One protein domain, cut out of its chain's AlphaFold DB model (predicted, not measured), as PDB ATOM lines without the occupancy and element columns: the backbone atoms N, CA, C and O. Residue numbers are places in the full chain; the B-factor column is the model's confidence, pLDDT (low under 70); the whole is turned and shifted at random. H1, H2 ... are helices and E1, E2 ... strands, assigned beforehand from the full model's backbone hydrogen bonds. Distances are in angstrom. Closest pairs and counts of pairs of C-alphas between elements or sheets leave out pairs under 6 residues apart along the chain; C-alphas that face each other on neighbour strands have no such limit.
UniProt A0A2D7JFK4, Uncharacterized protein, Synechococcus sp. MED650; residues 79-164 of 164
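What this domain is: This is residues 79 to 164 of the 164 residues of an uncharacterized protein of Synechococcus sp. MED650 (UniProt A0A2D7JFK4). Little of the domain is regular structure: a strongly twisted sheet of four strands has one helix, H1, over one face, in two layers, and in a long loop residues 107 to 112 stick out. The printed part has 86 residues, 33 in named elements, of mixed class, in the order E1 E2 E3 E4 H1. The sheet, E1 - E2 - E3 - E4, is a meander, each strand the antiparallel neighbour of the one before. The whole is compact, radius of gyration of the C-alphas 13.3 A, spanning 41 by 27 by 22 A.

How they stand to each other: E1, residues 82 to 84, and E2, residues 97 to 103, form a hairpin, with N 83 and O 102 within hydrogen-bond range at 2.7 A. E2 and E3, residues 118 to 123, form a hairpin, with N 122 and O 97 at 2.7 A. E3 and E4, residues 128 to 133, form a hairpin, with N 121 and O 130 at 2.8 A. H1, residues 152 to 162, is on the sheet at a height of 8.4 A; the closest C-alphas of E3 and H1, Val 122 and Val 156, are 6.9 A apart. In H1 every O i to N i+4 pair is within hydrogen-bond range.

Where its parts are: E1 begins at C-alpha 82 (-96.236, 85.137, 17.714) and is 6.4 A long; E2 measures 19.1 A, E3 16.6 A, E4 16.4 A. H1, 15.3 A, ends at C-alpha 162 (-79.439, 76.916, 24.927).

The domain as a whole: The two C-alphas farthest apart, Asn 109 and Gln 164, are 41.5 A apart. The printed part has no cut; the links E1 to E2, E2 to E3 and E4 to H1 are long. pLDDT is under 70 at residues 105 to 118, 134 to 139 and 164.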
ATOM      1  N   TYR A  79     -91.503  85.561  16.555       72.94
ATOM      2  CA  TYR A  79     -91.067  84.473  15.686       72.94
ATOM      3  C   TYR A  79     -92.280  83.982  14.894       72.94
ATOM      4  O   TYR A  79     -93.208  83.397  15.452       72.94
ATOM      5  N   GLY A  80     -92.301  84.278  13.592       75.88
ATOM      6  CA  GLY A  80     -93.522  84.166  12.793       75.88
ATOM      7  C   GLY A  80     -94.499  85.288  13.155       75.88
ATOM      8  O   GLY A  80     -94.127  86.456  13.113       75.88
ATOM      9  N   SER A  81     -95.726  84.938  13.545       75.19
ATOM     10  CA  SER A  81     -96.784  85.874  13.973       75.19
ATOM     11  C   SER A  81     -97.024  85.883  15.488       75.19
ATOM     12  O   SER A  81     -98.067  86.348  15.953       75.19
ATOM     13  N   LYS A  82     -96.090  85.332  16.270       77.69
ATOM     14  CA  LYS A  82     -96.236  85.137  17.714       77.69
ATOM     15  C   LYS A  82     -95.030  85.667  18.491       77.69
ATOM     16  O   LYS A  82     -93.891  85.424  18.093       77.69
ATOM     17  N   ARG A  83     -95.283  86.366  19.598       79.06
ATOM     18  CA  ARG A  83     -94.299  86.850  20.572       79.06
ATOM     19  C   ARG A  83     -94.193  85.834  21.696       79.06
ATOM     20  O   ARG A  83     -95.200  85.469  22.295       79.06
ATOM     21  N   TYR A  84     -92.973  85.393  21.970       78.06
ATOM     22  CA  TYR A  84     -92.683  84.373  22.973       78.06
ATOM     23  C   TYR A  84     -91.962  84.983  24.162       78.06
ATOM     24  O   TYR A  84     -90.947  85.650  23.953       78.06
ATOM     25  N   ASP A  85     -92.416  84.679  25.381       79.19
ATOM     26  CA  ASP A  85     -91.665  85.041  26.581       79.19
ATOM     27  C   ASP A  85     -90.388  84.202  26.680       79.19
ATOM     28  O   ASP A  85     -90.403  83.023  27.043       79.19
ATOM     29  N   TRP A  86     -89.273  84.826  26.291       76.19
ATOM     30  CA  TRP A  86     -87.963  84.189  26.218       76.19
ATOM     31  C   TRP A  86     -87.337  83.934  27.593       76.19
ATOM     32  O   TRP A  86     -86.451  83.092  27.704       76.19
ATOM     33  N   PHE A  87     -87.781  84.616  28.646       75.56
ATOM     34  CA  PHE A  87     -87.267  84.393  30.000       75.56
ATOM     35  C   PHE A  87     -88.246  83.592  30.865       75.56
ATOM     36  O   PHE A  87     -87.849  83.024  31.879       75.56
ATOM     37  N   GLY A  88     -89.503  83.475  30.433       76.69
ATOM     38  CA  GLY A  88     -90.551  82.683  31.072       76.69
ATOM     39  C   GLY A  88     -90.504  81.174  30.815       76.69
ATOM     40  O   GLY A  88     -91.411  80.467  31.260       76.69
ATOM     41  N   TRP A  89     -89.485  80.652  30.121       84.75
ATOM     42  CA  TRP A  89     -89.387  79.219  29.835       84.75
ATOM     43  C   TRP A  89     -89.175  78.384  31.100       84.75
ATOM     44  O   TRP A  89     -88.247  78.602  31.875       84.75
ATOM     45  N   LYS A  90     -90.019  77.365  31.270       88.25
ATOM     46  CA  LYS A  90     -89.936  76.390  32.365       88.25
ATOM     47  C   LYS A  90     -89.869  74.980  31.802       88.25
ATOM     48  O   LYS A  90     -90.603  74.661  30.869       88.25
ATOM     49  N   GLN A  91     -89.017  74.137  32.375       88.75
ATOM     50  CA  GLN A  91     -88.929  72.730  31.997       88.75
ATOM     51  C   GLN A  91     -89.939  71.903  32.797       88.75
ATOM     52  O   GLN A  91     -89.976  71.963  34.026       88.75
ATOM     53  N   ALA A  92     -90.756  71.120  32.103       84.00
ATOM     54  CA  ALA A  92     -91.639  70.134  32.708       84.00
ATOM     55  C   ALA A  92     -90.887  68.810  32.974       84.00
ATOM     56  O   ALA A  92     -89.893  68.522  32.301       84.00
ATOM     57  N   PRO A  93     -91.371  67.948  33.895       80.06
ATOM     58  CA  PRO A  93     -90.692  66.696  34.262       80.06
ATOM     59  C   PRO A  93     -90.444  65.716  33.103       80.06
ATOM     60  O   PRO A  93     -89.563  64.868  33.180       80.06
ATOM     61  N   ASN A  94     -91.214  65.821  32.021       79.75
ATOM     62  CA  ASN A  94     -91.075  65.016  30.806       79.75
ATOM     63  C   ASN A  94     -90.047  65.585  29.801       79.75
ATOM     64  O   ASN A  94     -89.954  65.084  28.680       79.75
ATOM     65  N   GLY A  95     -89.308  66.638  30.168       81.94
ATOM     66  CA  GLY A  95     -88.274  67.264  29.341       81.94
ATOM     67  C   GLY A  95     -88.781  68.293  28.325       81.94
ATOM     68  O   GLY A  95     -87.976  68.816  27.555       81.94
ATOM     69  N   THR A  96     -90.081  68.608  28.301       89.62
ATOM     70  CA  THR A  96     -90.621  69.673  27.439       89.62
ATOM     71  C   THR A  96     -90.463  71.043  28.090       89.62
ATOM     72  O   THR A  96     -90.636  71.173  29.298       89.62
ATOM     73  N   TRP A  97     -90.202  72.069  27.290       89.44
ATOM     74  CA  TRP A  97     -90.107  73.459  27.727       89.44
ATOM     75  C   TRP A  97     -91.410  74.192  27.439       89.44
ATOM     76  O   TRP A  97     -91.938  74.067  26.340       89.44
ATOM     77  N   THR A  98     -91.926  74.969  28.388       88.69
ATOM     78  CA  THR A  98     -93.178  75.720  28.220       88.69
ATOM     79  C   THR A  98     -93.006  77.204  28.493       88.69
ATOM     80  O   THR A  98     -92.286  77.553  29.425       88.69
ATOM     81  N   THR A  99     -93.702  78.058  27.741       86.00
ATOM     82  CA  THR A  99     -93.779  79.508  27.991       86.00
ATOM     83  C   THR A  99     -95.129  80.074  27.535       86.00
ATOM     84  O   THR A  99     -95.896  79.391  26.848       86.00
ATOM     85  N   SER A 100     -95.420  81.314  27.918       81.75
ATOM     86  CA  SER A 100     -96.572  82.071  27.425       81.75
ATOM     87  C   SER A 100     -96.287  82.648  26.038       81.75
ATOM     88  O   SER A 100     -95.154  83.031  25.727       81.75
ATOM     89  N   VAL A 101     -97.319  82.732  25.202       78.38
ATOM     90  CA  VAL A 101     -97.234  83.325  23.865       78.38
ATOM     91  C   VAL A 101     -98.343  84.351  23.648       78.38
ATOM     92  O   VAL A 101     -99.450  84.185  24.150       78.38
ATOM     93  N   ILE A 102     -98.040  85.406  22.893       75.81
ATOM     94  CA  ILE A 102     -98.973  86.467  22.486       75.81
ATOM     95  C   ILE A 102     -98.952  86.552  20.953       75.81
ATOM     96  O   ILE A 102     -97.919  86.288  20.336       75.81
ATOM     97  N   SER A 103    -100.065  86.887  20.297       71.81
ATOM     98  CA  SER A 103    -100.048  87.130  18.847       71.81
ATOM     99  C   SER A 103     -99.477  88.517  18.532       71.81
ATOM    100  O   SER A 103     -99.882  89.496  19.138       71.81
ATOM    101  N   CYS A 104     -98.543  88.604  17.579       70.62
ATOM    102  CA  CYS A 104     -97.945  89.873  17.135       70.62
ATOM    103  C   CYS A 104     -98.782  90.604  16.074       70.62
ATOM    104  O   CYS A 104     -98.378  91.672  15.622       70.62
ATOM    105  N   ILE A 105     -99.883  90.011  15.597       60.84
ATOM    106  CA  ILE A 105    -100.741  90.660  14.602       60.84
ATOM    107  C   ILE A 105    -101.740  91.522  15.376       60.84
ATOM    108  O   ILE A 105    -102.493  90.957  16.172       60.84
ATOM    109  N   PRO A 106    -101.768  92.852  15.164       49.94
ATOM    110  CA  PRO A 106    -102.797  93.678  15.767       49.94
ATOM    111  C   PRO A 106    -104.159  93.179  15.263       49.94
ATOM    112  O   PRO A 106    -104.309  92.935  14.059       49.94
ATOM    113  N   PRO A 107    -105.151  92.991  16.145       45.91
ATOM    114  CA  PRO A 107    -106.505  92.727  15.696       45.91
ATOM    115  C   PRO A 107    -106.911  93.855  14.752       45.91
ATOM    116  O   PRO A 107    -106.614  95.025  14.983       45.91
ATOM    117  N   THR A 108    -107.576  93.507  13.655       44.28
ATOM    118  CA  THR A 108    -107.989  94.446  12.602       44.28
ATOM    119  C   THR A 108    -108.947  95.546  13.074       44.28
ATOM    120  O   THR A 108    -109.311  96.389  12.266       44.28
ATOM    121  N   ASN A 109    -109.332  95.567  14.352       38.66
ATOM    122  CA  ASN A 109    -110.062  96.646  15.001       38.66
ATOM    123  C   ASN A 109    -109.474  96.893  16.400       38.66
ATOM    124  O   ASN A 109    -109.086  95.955  17.093       38.66
ATOM    125  N   PHE A 110    -109.395  98.172  16.749       41.56
ATOM    126  CA  PHE A 110    -108.799  98.741  17.953       41.56
ATOM    127  C   PHE A 110    -109.343  98.137  19.271       41.56
ATOM    128  O   PHE A 110    -110.478  97.670  19.335       41.56
ATOM    129  N   ASP A 111    -108.497  98.208  20.303       41.22
ATOM    130  CA  ASP A 111    -108.711  98.007  21.752       41.22
ATOM    131  C   ASP A 111    -108.754  96.601  22.350       41.22
ATOM    132  O   ASP A 111    -108.308  96.434  23.485       41.22
ATOM    133  N   ASP A 112    -109.119  95.568  21.602       39.84
ATOM    134  CA  ASP A 112    -108.962  94.198  22.090       39.84
ATOM    135  C   ASP A 112    -107.722  93.583  21.465       39.84
ATOM    136  O   ASP A 112    -107.823  92.710  20.605       39.84
ATOM    137  N   GLU A 113    -106.531  93.994  21.916       41.62
ATOM    138  CA  GLU A 113    -105.393  93.077  21.909       41.62
ATOM    139  C   GLU A 113    -105.873  91.853  22.698       41.62
ATOM    140  O   GLU A 113    -105.782  91.807  23.925       41.62
ATOM    141  N   ILE A 114    -106.490  90.887  22.003       44.34
ATOM    142  CA  ILE A 114    -106.822  89.589  22.557       44.34
ATOM    143  C   ILE A 114    -105.457  88.981  22.825       44.34
ATOM    144  O   ILE A 114    -104.870  88.273  22.008       44.34
ATOM    145  N   LYS A 115    -104.941  89.301  24.011       46.84
ATOM    146  CA  LYS A 115    -103.906  88.589  24.726       46.84
ATOM    147  C   LYS A 115    -104.516  87.235  25.055       46.84
ATOM    148  O   LYS A 115    -104.780  86.929  26.214       46.84
ATOM    149  N   SER A 116    -104.785  86.417  24.036       51.69
ATOM    150  CA  SER A 116    -104.885  84.988  24.242       51.69
ATOM    151  C   SER A 116    -103.473  84.565  24.616       51.69
ATOM    152  O   SER A 116    -102.624  84.274  23.778       51.69
ATOM    153  N   THR A 117    -103.193  84.644  25.915       54.75
ATOM    154  CA  THR A 117    -101.996  84.088  26.523       54.75
ATOM    155  C   THR A 117    -102.133  82.577  26.448       54.75
ATOM    156  O   THR A 117    -102.510  81.892  27.395       54.75
ATOM    157  N   GLU A 118    -101.881  82.037  25.262       66.88
ATOM    158  CA  GLU A 118    -101.760  80.604  25.084       66.88
ATOM    159  C   GLU A 118    -100.477  80.157  25.795       66.88
ATOM    160  O   GLU A 118     -99.474  80.874  25.855       66.88
ATOM    161  N   THR A 119    -100.487  78.946  26.341       80.44
ATOM    162  CA  THR A 119     -99.244  78.296  26.759       80.44
ATOM    163  C   THR A 119     -98.751  77.451  25.601       80.44
ATOM    164  O   THR A 119     -99.517  76.676  25.032       80.44
ATOM    165  N   ILE A 120     -97.475  77.560  25.256       87.12
ATOM    166  CA  ILE A 120     -96.844  76.653  24.301       87.12
ATOM    167  C   ILE A 120     -95.949  75.655  25.021       87.12
ATOM    168  O   ILE A 120     -95.424  75.950  26.092       87.12
ATOM    169  N   ALA A 121     -95.769  74.486  24.418       89.88
ATOM    170  CA  ALA A 121     -94.798  73.484  24.814       89.88
ATOM    171  C   ALA A 121     -93.892  73.170  23.623       89.88
ATOM    172  O   ALA A 121     -94.365  73.004  22.502       89.88
ATOM    173  N   VAL A 122     -92.592  73.066  23.868       90.75
ATOM    174  CA  VAL A 122     -91.565  72.715  22.889       90.75
ATOM    175  C   VAL A 122     -90.816  71.491  23.385       90.75
ATOM    176  O   VAL A 122     -90.412  71.416  24.545       90.75
ATOM    177  N   THR A 123     -90.604  70.526  22.496       89.81
ATOM    178  CA  THR A 123     -89.722  69.385  22.753       89.81
ATOM    179  C   THR A 123     -88.485  69.470  21.878       89.81
ATOM    180  O   THR A 123     -88.570  69.616  20.658       89.81
ATOM    181  N   CYS A 124     -87.319  69.318  22.501       86.75
ATOM    182  CA  CYS A 124     -86.058  69.231  21.776       86.75
ATOM    183  C   CYS A 124     -85.850  67.870  21.120       86.75
ATOM    184  O   CYS A 124     -85.135  67.757  20.125       86.75
ATOM    185  N   LYS A 125     -86.547  66.840  21.612       83.19
ATOM    186  CA  LYS A 125     -86.622  65.544  20.951       83.19
ATOM    187  C   LYS A 125     -87.601  65.650  19.782       83.19
ATOM    188  O   LYS A 125     -88.812  65.618  19.976       83.19
ATOM    189  N   GLY A 126     -87.058  65.794  18.575       83.62
ATOM    190  CA  GLY A 126     -87.837  65.909  17.338       83.62
ATOM    191  C   GLY A 126     -88.264  67.333  16.968       83.62
ATOM    192  O   GLY A 126     -88.949  67.482  15.962       83.62
ATOM    193  N   LEU A 127     -87.843  68.349  17.739       88.56
ATOM    194  CA  LEU A 127     -88.048  69.780  17.457       88.56
ATOM    195  C   LEU A 127     -89.515  70.129  17.154       88.56
ATOM    196  O   LEU A 127     -89.804  70.757  16.141       88.56
ATOM    197  N   LYS A 128     -90.442  69.700  18.018       92.00
ATOM    198  CA  LYS A 128     -91.893  69.893  17.839       92.00
ATOM    199  C   LYS A 128     -92.455  70.936  18.802       92.00
ATOM    200  O   LYS A 128     -91.892  71.162  19.875       92.00
ATOM    201  N   ILE A 129     -93.598  71.512  18.433       90.88
ATOM    202  CA  ILE A 129     -94.375  72.458  19.244       90.88
ATOM    203  C   ILE A 129     -95.813  71.955  19.447       90.88
ATOM    204  O   ILE A 129     -96.412  71.398  18.529       90.88
ATOM    205  N   ALA A 130     -96.367  72.174  20.637       90.12
ATOM    206  CA  ALA A 130     -97.781  71.991  20.964       90.12
ATOM    207  C   ALA A 130     -98.318  73.260  21.644       90.12
ATOM    208  O   ALA A 130     -97.573  73.980  22.313       90.12
ATOM    209  N   ARG A 131     -99.604  73.563  21.463       86.44
ATOM    210  CA  ARG A 131    -100.254  74.778  21.979       86.44
ATOM    211  C   ARG A 131    -101.402  74.387  22.893       86.44
ATOM    212  O   ARG A 131    -102.176  73.495  22.559       86.44
ATOM    213  N   ARG A 132    -101.520  75.033  24.047       83.38
ATOM    214  CA  ARG A 132    -102.639  74.828  24.961       83.38
ATOM    215  C   ARG A 132    -103.830  75.642  24.469       83.38
ATOM    216  O   ARG A 132    -103.767  76.865  24.429       83.38
ATOM    217  N   ILE A 133    -104.898  74.950  24.096       70.88
ATOM    218  CA  ILE A 133    -106.152  75.533  23.630       70.88
ATOM    219  C   ILE A 133    -107.012  75.811  24.868       70.88
ATOM    220  O   ILE A 133    -107.347  74.883  25.606       70.88
ATOM    221  N   SER A 134    -107.347  77.080  25.106       59.09
ATOM    222  CA  SER A 134    -108.150  77.536  26.255       59.09
ATOM    223  C   SER A 134    -109.351  78.383  25.818       59.09
ATOM    224  O   SER A 134    -109.629  79.432  26.394       59.09
ATOM    225  N   PHE A 135    -110.040  77.968  24.754       58.28
ATOM    226  CA  PHE A 135    -111.275  78.620  24.317       58.28
ATOM    227  C   PHE A 135    -112.481  77.924  24.951       58.28
ATOM    228  O   PHE A 135    -112.580  76.703  24.894       58.28
ATOM    229  N   SER A 136    -113.423  78.703  25.489       48.72
ATOM    230  CA  SER A 136    -114.604  78.249  26.249       48.72
ATOM    231  C   SER A 136    -115.521  77.243  25.535       48.72
ATOM    232  O   SER A 136    -116.301  76.560  26.193       48.72
ATOM    233  N   TYR A 137    -115.428  77.125  24.207       50.94
ATOM    234  CA  TYR A 137    -116.225  76.196  23.394       50.94
ATOM    235  C   TYR A 137    -115.468  74.926  22.964       50.94
ATOM    236  O   TYR A 137    -116.078  74.006  22.420       50.94
ATOM    237  N   PHE A 138    -114.156  74.849  23.203       54.81
ATOM    238  CA  PHE A 138    -113.333  73.676  22.900       54.81
ATOM    239  C   PHE A 138    -112.948  72.960  24.200       54.81
ATOM    240  O   PHE A 138    -112.833  73.584  25.252       54.81
ATOM    241  N   LYS A 139    -112.737  71.636  24.151       55.59
ATOM    242  CA  LYS A 139    -112.152  70.920  25.296       55.59
ATOM    243  C   LYS A 139    -110.789  71.537  25.601       55.59
ATOM    244  O   LYS A 139    -109.909  71.516  24.743       55.59
ATOM    245  N   GLU A 140    -110.629  72.056  26.814       70.75
ATOM    246  CA  GLU A 140    -109.337  72.532  27.293       70.75
ATOM    247  C   GLU A 140    -108.302  71.409  27.201       70.75
ATOM    248  O   GLU A 140    -108.535  70.284  27.653       70.75
ATOM    249  N   GLY A 141    -107.152  71.704  26.605       79.75
ATOM    250  CA  GLY A 141    -106.126  70.692  26.402       79.75
ATOM    251  C   GLY A 141    -104.952  71.176  25.571       79.75
ATOM    252  O   GLY A 141    -104.925  72.305  25.084       79.75
ATOM    253  N   TRP A 142    -103.959  70.307  25.429       84.50
ATOM    254  CA  TRP A 142    -102.863  70.507  24.491       84.50
ATOM    255  C   TRP A 142    -103.294  70.066  23.094       84.50
ATOM    256  O   TRP A 142    -103.925  69.021  22.947       84.50
ATOM    257  N   SER A 143    -102.935  70.851  22.080       85.19
ATOM    258  CA  SER A 143    -102.959  70.399  20.693       85.19
ATOM    259  C   SER A 143    -102.019  69.210  20.507       85.19
ATOM    260  O   SER A 143    -101.107  68.985  21.312       85.19
ATOM    261  N   ASP A 144    -102.170  68.516  19.385       89.25
ATOM    262  CA  ASP A 144    -101.156  67.573  18.934       89.25
ATOM    263  C   ASP A 144     -99.797  68.271  18.733       89.25
ATOM    264  O   ASP A 144     -99.686  69.502  18.643       89.25
ATOM    265  N   TRP A 145     -98.740  67.461  18.688       91.62
ATOM    266  CA  TRP A 145     -97.390  67.926  18.390       91.62
ATOM    267  C   TRP A 145     -97.225  68.143  16.888       91.62
ATOM    268  O   TRP A 145     -97.401  67.221  16.092       91.62
ATOM    269  N   HIS A 146     -96.802  69.344  16.504       91.06
ATOM    270  CA  HIS A 146     -96.604  69.728  15.110       91.06
ATOM    271  C   HIS A 146     -95.175  70.208  14.856       91.06
ATOM    272  O   HIS A 146     -94.437  70.555  15.783       91.06
ATOM    273  N   ASP A 147     -94.781  70.225  13.583       93.38
ATOM    274  CA  ASP A 147     -93.572  70.936  13.175       93.38
ATOM    275  C   ASP A 147     -93.719  72.444  13.445       93.38
ATOM    276  O   ASP A 147     -94.821  72.983  13.296       93.38
ATOM    277  N   PRO A 148     -92.638  73.141  13.844       87.81
ATOM    278  CA  PRO A 148     -92.678  74.580  14.058       87.81
ATOM    279  C   PRO A 148     -93.033  75.294  12.753       87.81
ATOM    280  O   PRO A 148     -92.487  74.974  11.693       87.81
ATOM    281  N   GLY A 149     -93.925  76.281  12.834       82.00
ATOM    282  CA  GLY A 149     -94.330  77.083  11.689       82.00
ATOM    283  C   GLY A 149     -93.217  78.000  11.172       82.00
ATOM    284  O   GLY A 149     -92.086  78.030  11.675       82.00
ATOM    285  N   TYR A 150     -93.552  78.794  10.153       72.00
ATOM    286  CA  TYR A 150     -92.631  79.776   9.583       72.00
ATOM    287  C   TYR A 150     -92.164  80.772  10.660       72.00
ATOM    288  O   TYR A 150     -92.977  81.402  11.331       72.00
ATOM    289  N   GLY A 151     -90.847  80.878  10.857       74.56
ATOM    290  CA  GLY A 151     -90.221  81.704  11.899       74.56
ATOM    291  C   GLY A 151     -90.046  81.021  13.265       74.56
ATOM    292  O   GLY A 151     -89.085  81.329  13.968       74.56
ATOM    293  N   GLU A 152     -90.873  80.035  13.625       83.44
ATOM    294  CA  GLU A 152     -90.796  79.326  14.920       83.44
ATOM    295  C   GLU A 152     -89.661  78.293  14.964       83.44
ATOM    296  O   GLU A 152     -89.122  77.989  16.026       83.44
ATOM    297  N   LYS A 153     -89.233  77.771  13.811       85.25
ATOM    298  CA  LYS A 153     -88.120  76.809  13.743       85.25
ATOM    299  C   LYS A 153     -86.823  77.375  14.334       85.25
ATOM    300  O   LYS A 153     -86.092  76.662  15.016       85.25
ATOM    301  N   ALA A 154     -86.549  78.661  14.102       82.81
ATOM    302  CA  ALA A 154     -85.380  79.339  14.659       82.81
ATOM    303  C   ALA A 154     -85.457  79.446  16.191       82.81
ATOM    304  O   ALA A 154     -84.453  79.220  16.867       82.81
ATOM    305  N   LEU A 155     -86.649  79.727  16.731       85.19
ATOM    306  CA  LEU A 155     -86.918  79.740  18.171       85.19
ATOM    307  C   LEU A 155     -86.636  78.363  18.784       85.19
ATOM    308  O   LEU A 155     -85.840  78.270  19.713       85.19
ATOM    309  N   VAL A 156     -87.248  77.305  18.244       87.75
ATOM    310  CA  VAL A 156     -87.117  75.937  18.773       87.75
ATOM    311  C   VAL A 156     -85.664  75.467  18.731       87.75
ATOM    312  O   VAL A 156     -85.155  74.968  19.731       87.75
ATOM    313  N   ASN A 157     -84.960  75.702  17.621       85.56
ATOM    314  CA  ASN A 157     -83.539  75.374  17.512       85.56
ATOM    315  C   ASN A 157     -82.692  76.122  18.545       85.56
ATOM    316  O   ASN A 157     -81.846  75.517  19.198       85.56
ATOM    317  N   LYS A 158     -82.919  77.431  18.712       84.38
ATOM    318  CA  LYS A 158     -82.161  78.242  19.665       84.38
ATOM    319  C   LYS A 158     -82.439  77.823  21.106       84.38
ATOM    320  O   LYS A 158     -81.497  77.709  21.884       84.38
ATOM    321  N   LEU A 159     -83.704  77.585  21.454       85.50
ATOM    322  CA  LEU A 159     -84.108  77.110  22.776       85.50
ATOM    323  C   LEU A 159     -83.398  75.792  23.088       85.50
ATOM    324  O   LEU A 159     -82.722  75.669  24.102       85.50
ATOM    325  N   CYS A 160     -83.475  74.839  22.164       86.31
ATOM    326  CA  CYS A 160     -82.868  73.534  22.351       86.31
ATOM    327  C   CYS A 160     -81.343  73.564  22.381       86.31
ATOM    328  O   CYS A 160     -80.765  72.787  23.119       86.31
ATOM    329  N   ALA A 161     -80.686  74.474  21.662       84.50
ATOM    330  CA  ALA A 161     -79.240  74.660  21.787       84.50
ATOM    331  C   ALA A 161     -78.829  75.342  23.107       84.50
ATOM    332  O   ALA A 161     -77.704  75.170  23.557       84.50
ATOM    333  N   THR A 162     -79.716  76.147  23.701       80.56
ATOM    334  CA  THR A 162     -79.439  76.916  24.927       80.56
ATOM    335  C   THR A 162     -79.641  76.080  26.194       80.56
ATOM    336  O   THR A 162     -78.976  76.326  27.195       80.56
ATOM    337  N   TYR A 163     -80.573  75.123  26.163       73.00
ATOM    338  CA  TYR A 163     -81.029  74.374  27.338       73.00
ATOM    339  C   TYR A 163     -80.805  72.845  27.251       73.00
ATOM    340  O   TYR A 163     -81.419  72.094  28.015       73.00
ATOM    341  N   GLN A 164     -79.980  72.382  26.304       67.06
ATOM    342  CA  GLN A 164     -79.403  71.024  26.276       67.06
ATOM    343  C   GLN A 164     -78.059  71.008  26.995       67.06
ATOM    344  O   GLN A 164     -77.780  69.978  27.645       67.06
TER     345      GLN A 164